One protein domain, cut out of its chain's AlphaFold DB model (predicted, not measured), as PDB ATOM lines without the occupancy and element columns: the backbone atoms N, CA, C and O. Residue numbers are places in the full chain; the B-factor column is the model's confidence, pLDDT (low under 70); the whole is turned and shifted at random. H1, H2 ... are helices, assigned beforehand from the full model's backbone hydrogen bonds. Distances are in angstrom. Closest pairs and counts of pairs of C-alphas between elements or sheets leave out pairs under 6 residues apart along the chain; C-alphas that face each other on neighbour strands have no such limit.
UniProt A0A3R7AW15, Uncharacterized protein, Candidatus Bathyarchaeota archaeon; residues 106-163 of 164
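Overview. This is residues 106 to 163 of the 164 residues of an uncharacterized protein of Candidatus Bathyarchaeota archaeon (UniProt A0A3R7AW15). A small, loose cluster of three helices has a fourth helix off to one side: the long helix H2 makes one edge, H1 crosses near its first half and short H3 packs beside H1 on the same side of H2, while H4 touches no helix. Residues 147 to 157 stick out from the rest. The printed part has 58 residues with four named helices, H1 to H4 in chain order, and no named strand; the class is all helix. The whole is loose, with a radius of gyration of the C-alphas of 13.4 A, and elongated, spanning 38 by 23 by 13 A.

Arrangement. H1, residues 106 to 114, touches H2, residues 120 to 136, through residues 122 to 126 of H2 alone. Their closest C-alphas, those of Leu 113 and Val 126, are 6.6 A apart, and their lines are about perpendicular at 80 degrees. H3, residues 140 to 144, touches H2 through residues 129 to 133 of H2 alone, with the C-alphas of Ser 133 and Val 140 closest at 5.7 A. H3 also touches H1, where the C-alphas of Glu 106 and Asn 144 are closest at 4.6 A. H4, residues 152 to 161, is apart from H1, H2 and H3. In H1, H2 and H4 each O i to N i+4 pair is within hydrogen-bond range; in H3 it is 0 of 1, beside 2 of 2 O i to N i+3 pairs.

Along the chain. H1 begins at C-alpha 106 (165.232, 207.540, 153.303) and is 12.5 A long from first to last C-alpha. H2 is 24.2 A long, H3 7.3 A, and H4 15.2 A, ending at C-alpha 161 (190.192, 209.916, 158.281).

Size, cuts and confidence. The C-alphas farthest apart, those of Ser 117 and Leu 163, are 38.3 A apart. The printed part has no cut. The links H1 to H2 and H2 to H3 are tight; H3 to H4 is short, with 7 residues. Mean pLDDT of the printed part is 78.5, and residues 146 to 163 are under 70.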
ATOM      1  N   GLU A 106     164.479 208.161 152.213       89.44
ATOM      2  CA  GLU A 106     165.232 207.540 153.303       89.44
ATOM      3  C   GLU A 106     164.426 206.494 154.086       89.44
ATOM      4  O   GLU A 106     164.981 205.473 154.477       89.44
ATOM      5  N   GLU A 107     163.111 206.682 154.248       91.50
ATOM      6  CA  GLU A 107     162.239 205.642 154.816       91.50
ATOM      7  C   GLU A 107     162.197 204.433 153.876       91.50
ATOM      8  O   GLU A 107     162.359 203.292 154.306       91.50
ATOM      9  N   ARG A 108     162.079 204.683 152.565       92.81
ATOM     10  CA  ARG A 108     162.066 203.607 151.574       92.81
ATOM     11  C   ARG A 108     163.400 202.866 151.505       92.81
ATOM     12  O   ARG A 108     163.398 201.648 151.371       92.81
ATOM     13  N   LEU A 109     164.533 203.559 151.594       92.75
ATOM     14  CA  LEU A 109     165.845 202.909 151.582       92.75
ATOM     15  C   LEU A 109     166.048 202.024 152.821       92.75
ATOM     16  O   LEU A 109     166.526 200.899 152.681       92.75
ATOM     17  N   LEU A 110     165.617 202.476 154.004       92.00
ATOM     18  CA  LEU A 110     165.618 201.658 155.222       92.00
ATOM     19  C   LEU A 110     164.796 200.375 155.052       92.00
ATOM     20  O   LEU A 110     165.286 199.286 155.355       92.00
ATOM     21  N   GLU A 111     163.578 200.490 154.515       93.25
ATOM     22  CA  GLU A 111     162.745 199.326 154.206       93.25
ATOM     23  C   GLU A 111     163.488 198.350 153.288       93.25
ATOM     24  O   GLU A 111     163.570 197.165 153.602       93.25
ATOM     25  N   LEU A 112     164.075 198.838 152.188       95.00
ATOM     26  CA  LEU A 112     164.796 198.001 151.225       95.00
ATOM     27  C   LEU A 112     165.993 197.278 151.848       95.00
ATOM     28  O   LEU A 112     166.192 196.096 151.586       95.00
ATOM     29  N   LEU A 113     166.765 197.951 152.700       93.06
ATOM     30  CA  LEU A 113     167.922 197.347 153.366       93.06
ATOM     31  C   LEU A 113     167.525 196.251 154.368       93.06
ATOM     32  O   LEU A 113     168.295 195.318 154.583       93.06
ATOM     33  N   SER A 114     166.328 196.346 154.954       93.06
ATOM     34  CA  SER A 114     165.777 195.349 155.887       93.06
ATOM     35  C   SER A 114     164.969 194.225 155.222       93.06
ATOM     36  O   SER A 114     164.611 193.238 155.872       93.06
ATOM     37  N   LYS A 115     164.633 194.365 153.935       94.94
ATOM     38  CA  LYS A 115     163.696 193.471 153.249       94.94
ATOM     39  C   LYS A 115     164.352 192.117 152.963       94.94
ATOM     40  O   LYS A 115     165.429 192.049 152.383       94.94
ATOM     41  N   ARG A 116     163.659 191.019 153.299       94.06
ATOM     42  CA  ARG A 116     164.147 189.644 153.053       94.06
ATOM     43  C   ARG A 116     164.231 189.272 151.571       94.06
ATOM     44  O   ARG A 116     165.057 188.451 151.200       94.06
ATOM     45  N   SER A 117     163.346 189.827 150.746       95.69
ATOM     46  CA  SER A 117     163.261 189.535 149.313       95.69
ATOM     47  C   SER A 117     163.102 190.834 148.536       95.69
ATOM     48  O   SER A 117     162.188 191.613 148.817       95.69
ATOM     49  N   LEU A 118     164.007 191.065 147.590       96.31
ATOM     50  CA  LEU A 118     164.065 192.253 146.748       96.31
ATOM     51  C   LEU A 118     163.707 191.865 145.315       96.31
ATOM     52  O   LEU A 118     164.158 190.832 144.820       96.31
ATOM     53  N   ASP A 119     162.918 192.696 144.639       94.56
ATOM     54  CA  ASP A 119     162.792 192.589 143.188       94.56
ATOM     55  C   ASP A 119     164.073 193.064 142.474       94.56
ATOM     56  O   ASP A 119     165.001 193.597 143.085       94.56
ATOM     57  N   VAL A 120     164.139 192.877 141.152       95.69
ATOM     58  CA  VAL A 120     165.333 193.197 140.348       95.69
ATOM     59  C   VAL A 120     165.740 194.673 140.450       95.69
ATOM     60  O   VAL A 120     166.928 194.990 140.402       95.69
ATOM     61  N   LEU A 121     164.781 195.596 140.550       94.12
ATOM     62  CA  LEU A 121     165.072 197.026 140.641       94.12
ATOM     63  C   LEU A 121     165.465 197.417 142.069       94.12
ATOM     64  O   LEU A 121     166.395 198.201 142.257       94.12
ATOM     65  N   GLU A 122     164.784 196.849 143.059       96.06
ATOM     66  CA  GLU A 122     165.109 197.001 144.473       96.06
ATOM     67  C   GLU A 122     166.530 196.490 144.786       96.06
ATOM     68  O   GLU A 122     167.305 197.202 145.426       96.06
ATOM     69  N   ASP A 123     166.916 195.316 144.275       97.38
ATOM     70  CA  ASP A 123     168.265 194.750 144.431       97.38
ATOM     71  C   ASP A 123     169.331 195.652 143.800       97.38
ATOM     72  O   ASP A 123     170.336 195.972 144.439       97.38
ATOM     73  N   LYS A 124     169.088 196.161 142.585       97.62
ATOM     74  CA  LYS A 124     169.988 197.128 141.936       97.62
ATOM     75  C   LYS A 124     170.180 198.392 142.771       97.62
ATOM     76  O   LYS A 124     171.308 198.870 142.884       97.62
ATOM     77  N   ALA A 125     169.112 198.923 143.368       95.69
ATOM     78  CA  ALA A 125     169.198 200.096 144.234       95.69
ATOM     79  C   ALA A 125     170.037 199.811 145.491       95.69
ATOM     80  O   ALA A 125     170.941 200.582 145.812       95.69
ATOM     81  N   VAL A 126     169.799 198.679 146.162       96.31
ATOM     82  CA  VAL A 126     170.573 198.268 147.345       96.31
ATOM     83  C   VAL A 126     172.049 198.046 146.998       96.31
ATOM     84  O   VAL A 126     172.927 198.524 147.718       96.31
ATOM     85  N   ARG A 127     172.349 197.371 145.881       97.00
ATOM     86  CA  ARG A 127     173.727 197.168 145.403       97.00
ATOM     87  C   ARG A 127     174.431 198.484 145.102       97.00
ATOM     88  O   ARG A 127     175.580 198.650 145.500       97.00
ATOM     89  N   LEU A 128     173.749 199.419 144.441       96.69
ATOM     90  CA  LEU A 128     174.313 200.733 144.144       96.69
ATOM     91  C   LEU A 128     174.707 201.469 145.430       96.69
ATOM     92  O   LEU A 128     175.815 201.990 145.513       96.69
ATOM     93  N   ILE A 129     173.844 201.461 146.450       95.38
ATOM     94  CA  ILE A 129     174.147 202.085 147.744       95.38
ATOM     95  C   ILE A 129     175.364 201.437 148.411       95.38
ATOM     96  O   ILE A 129     176.231 202.156 148.905       95.38
ATOM     97  N   LYS A 130     175.480 200.104 148.375       95.25
ATOM     98  CA  LYS A 130     176.654 199.393 148.909       95.25
ATOM     99  C   LYS A 130     177.943 199.784 148.181       95.25
ATOM    100  O   LYS A 130     178.920 200.105 148.844       95.25
ATOM    101  N   ILE A 131     177.922 199.848 146.847       97.75
ATOM    102  CA  ILE A 131     179.082 200.259 146.034       97.75
ATOM    103  C   ILE A 131     179.489 201.702 146.348       97.75
ATOM    104  O   ILE A 131     180.674 201.991 146.503       97.75
ATOM    105  N   ILE A 132     178.524 202.624 146.438       96.44
ATOM    106  CA  ILE A 132     178.813 204.024 146.774       96.44
ATOM    107  C   ILE A 132     179.401 204.109 148.186       96.44
ATOM    108  O   ILE A 132     180.386 204.816 148.384       96.44
ATOM    109  N   SER A 133     178.830 203.390 149.153       95.81
ATOM    110  CA  SER A 133     179.321 203.354 150.534       95.81
ATOM    111  C   SER A 133     180.765 202.851 150.612       95.81
ATOM    112  O   SER A 133     181.620 203.545 151.156       95.81
ATOM    113  N   GLU A 134     181.055 201.714 149.980       97.12
ATOM    114  CA  GLU A 134     182.390 201.111 149.929       97.12
ATOM    115  C   GLU A 134     183.426 202.054 149.304       97.12
ATOM    116  O   GLU A 134     184.485 202.287 149.880       97.12
ATOM    117  N   ARG A 135     183.106 202.656 148.152       97.69
ATOM    118  CA  ARG A 135     184.042 203.530 147.427       97.69
ATOM    119  C   ARG A 135     184.246 204.891 148.075       97.69
ATOM    120  O   ARG A 135     185.304 205.486 147.911       97.69
ATOM    121  N   SER A 136     183.221 205.421 148.736       96.25
ATOM    122  CA  SER A 136     183.295 206.747 149.354       96.25
ATOM    123  C   SER A 136     183.822 206.711 150.784       96.25
ATOM    124  O   SER A 136     184.301 207.740 151.251       96.25
ATOM    125  N   GLY A 137     183.707 205.568 151.472       94.56
ATOM    126  CA  GLY A 137     183.920 205.433 152.914       94.56
ATOM    127  C   GLY A 137     182.722 205.882 153.762       94.56
ATOM    128  O   GLY A 137     182.760 205.763 154.987       94.56
ATOM    129  N   VAL A 138     181.648 206.394 153.143       92.94
ATOM    130  CA  VAL A 138     180.452 206.868 153.850       92.94
ATOM    131  C   VAL A 138     179.622 205.661 154.294       92.94
ATOM    132  O   VAL A 138     179.197 204.891 153.432       92.94
ATOM    133  N   PRO A 139     179.318 205.488 155.594       92.38
ATOM    134  CA  PRO A 139     178.506 204.365 156.062       92.38
ATOM    135  C   PRO A 139     177.097 204.361 155.450       92.38
ATOM    136  O   PRO A 139     176.491 205.421 155.267       92.38
ATOM    137  N   VAL A 140     176.549 203.175 155.164       89.44
ATOM    138  CA  VAL A 140     175.227 202.997 154.526       89.44
ATOM    139  C   VAL A 140     174.116 203.731 155.291       89.44
ATOM    140  O   VAL A 140     173.192 204.288 154.700       89.44
ATOM    141  N   GLU A 141     174.227 203.815 156.614       86.94
ATOM    142  CA  GLU A 141     173.264 204.470 157.498       86.94
ATOM    143  C   GLU A 141     173.141 205.974 157.221       86.94
ATOM    144  O   GLU A 141     172.117 206.582 157.531       86.94
ATOM    145  N   TRP A 142     174.159 206.600 156.624       88.62
ATOM    146  CA  TRP A 142     174.134 208.028 156.313       88.62
ATOM    147  C   TRP A 142     173.209 208.346 155.143       88.62
ATOM    148  O   TRP A 142     172.595 209.412 155.139       88.62
ATOM    149  N   PHE A 143     173.039 207.410 154.208       85.56
ATOM    150  CA  PHE A 143     172.063 207.529 153.122       85.56
ATOM    151  C   PHE A 143     170.618 207.471 153.644       85.56
ATOM    152  O   PHE A 143     169.697 207.923 152.968       85.56
ATOM    153  N   ASN A 144     170.432 206.986 154.876       78.62
ATOM    154  CA  ASN A 144     169.146 206.873 155.558       78.62
ATOM    155  C   ASN A 144     168.857 208.027 156.534       78.62
ATOM    156  O   ASN A 144     167.851 207.995 157.248       78.62
ATOM    157  N   ARG A 145     169.729 209.044 156.640       70.50
ATOM    158  CA  ARG A 145     169.578 210.057 157.693       70.50
ATOM    159  C   ARG A 145     168.501 211.103 157.399       70.50
ATOM    160  O   ARG A 145     168.696 212.100 156.701       70.50
ATOM    161  N   LEU A 146     167.391 210.954 158.117       54.59
ATOM    162  CA  LEU A 146     166.529 212.043 158.571       54.59
ATOM    163  C   LEU A 146     167.388 213.021 159.396       54.59
ATOM    164  O   LEU A 146     167.752 212.673 160.509       54.59
ATOM    165  N   ASN A 147     167.795 214.180 158.848       43.78
ATOM    166  CA  ASN A 147     168.638 215.183 159.543       43.78
ATOM    167  C   ASN A 147     168.500 215.193 161.078       43.78
ATOM    168  O   ASN A 147     167.625 215.854 161.632       43.78
ATOM    169  N   THR A 148     169.457 214.571 161.752       42.53
ATOM    170  CA  THR A 148     169.911 214.988 163.072       42.53
ATOM    171  C   THR A 148     171.421 215.142 162.983       42.53
ATOM    172  O   THR A 148     172.175 214.263 163.392       42.53
ATOM    173  N   PHE A 149     171.883 216.272 162.443       42.75
ATOM    174  CA  PHE A 149     173.169 216.801 162.886       42.75
ATOM    175  C   PHE A 149     172.951 217.294 164.314       42.75
ATOM    176  O   PHE A 149     172.628 218.453 164.543       42.75
ATOM    177  N   ARG A 150     173.002 216.363 165.269       42.62
ATOM    178  CA  ARG A 150     173.023 216.686 166.697       42.62
ATOM    179  C   ARG A 150     174.443 216.765 167.242       42.62
ATOM    180  O   ARG A 150     174.606 217.204 168.369       42.62
ATOM    181  N   ASP A 151     175.445 216.372 166.457       41.44
ATOM    182  CA  ASP A 151     176.828 216.415 166.903       41.44
ATOM    183  C   ASP A 151     177.812 216.719 165.761       41.44
ATOM    184  O   ASP A 151     178.032 215.914 164.847       41.44
ATOM    185  N   SER A 152     178.414 217.904 165.841       44.53
ATOM    186  CA  SER A 152     179.497 218.413 164.993       44.53
ATOM    187  C   SER A 152     180.730 217.497 165.000       44.53
ATOM    188  O   SER A 152     181.535 217.532 164.068       44.53
ATOM    189  N   SER A 153     180.876 216.647 166.024       50.56
ATOM    190  CA  SER A 153     182.019 215.747 166.192       50.56
ATOM    191  C   SER A 153     182.095 214.660 165.109       50.56
ATOM    192  O   SER A 153     183.185 214.316 164.650       50.56
ATOM    193  N   THR A 154     180.949 214.161 164.629       48.28
ATOM    194  CA  THR A 154     180.904 213.026 163.686       48.28
ATOM    195  C   THR A 154     181.370 213.435 162.286       48.28
ATOM    196  O   THR A 154     182.068 212.683 161.608       48.28
ATOM    197  N   PHE A 155     181.031 214.657 161.861       47.25
ATOM    198  CA  PHE A 155     181.457 215.207 160.572       47.25
ATOM    199  C   PHE A 155     182.957 215.556 160.578       47.25
ATOM    200  O   PHE A 155     183.668 215.290 159.609       47.25
ATOM    201  N   LEU A 156     183.467 216.066 161.707       46.62
ATOM    202  CA  LEU A 156     184.896 216.343 161.902       46.62
ATOM    203  C   LEU A 156     185.745 215.064 161.959       46.62
ATOM    204  O   LEU A 156     186.860 215.044 161.437       46.62
ATOM    205  N   ARG A 157     185.217 213.977 162.536       46.81
ATOM    206  CA  ARG A 157     185.905 212.678 162.592       46.81
ATOM    207  C   ARG A 157     186.032 212.032 161.211       46.81
ATOM    208  O   ARG A 157     187.071 211.450 160.919       46.81
ATOM    209  N   TYR A 158     185.029 212.203 160.346       48.19
ATOM    210  CA  TYR A 158     185.092 211.750 158.954       48.19
ATOM    211  C   TYR A 158     186.173 212.498 158.158       48.19
ATOM    212  O   TYR A 158     187.031 211.869 157.544       48.19
ATOM    213  N   ARG A 159     186.216 213.838 158.264       43.88
ATOM    214  CA  ARG A 159     187.236 214.669 157.595       43.88
ATOM    215  C   ARG A 159     188.674 214.326 157.995       43.88
ATOM    216  O   ARG A 159     189.579 214.496 157.187       43.88
ATOM    217  N   ARG A 160     188.898 213.870 159.234       45.84
ATOM    218  CA  ARG A 160     190.231 213.480 159.729       45.84
ATOM    219  C   ARG A 160     190.730 212.149 159.163       45.84
ATOM    220  O   ARG A 160     191.938 211.982 159.052       45.84
ATOM    221  N   ASN A 161     189.829 211.235 158.806       46.62
ATOM    222  CA  ASN A 161     190.192 209.916 158.281       46.62
ATOM    223  C   ASN A 161     190.277 209.873 156.748       46.62
ATOM    224  O   ASN A 161     190.932 208.988 156.220       46.62
ATOM    225  N   SER A 162     189.662 210.821 156.038       44.78
ATOM    226  CA  SER A 162     189.718 210.928 154.571       44.78
ATOM    227  C   SER A 162     190.890 211.775 154.041       44.78
ATOM    228  O   SER A 162     190.946 212.058 152.850       44.78
ATOM    229  N   LEU A 163     191.775 212.249 154.925       43.03
ATOM    230  CA  LEU A 163     192.991 213.016 154.604       43.03
ATOM    231  C   LEU A 163     194.273 212.227 154.954       43.03
ATOM    232  O   LEU A 163     195.305 212.824 155.256       43.03
TER     233      LEU A 163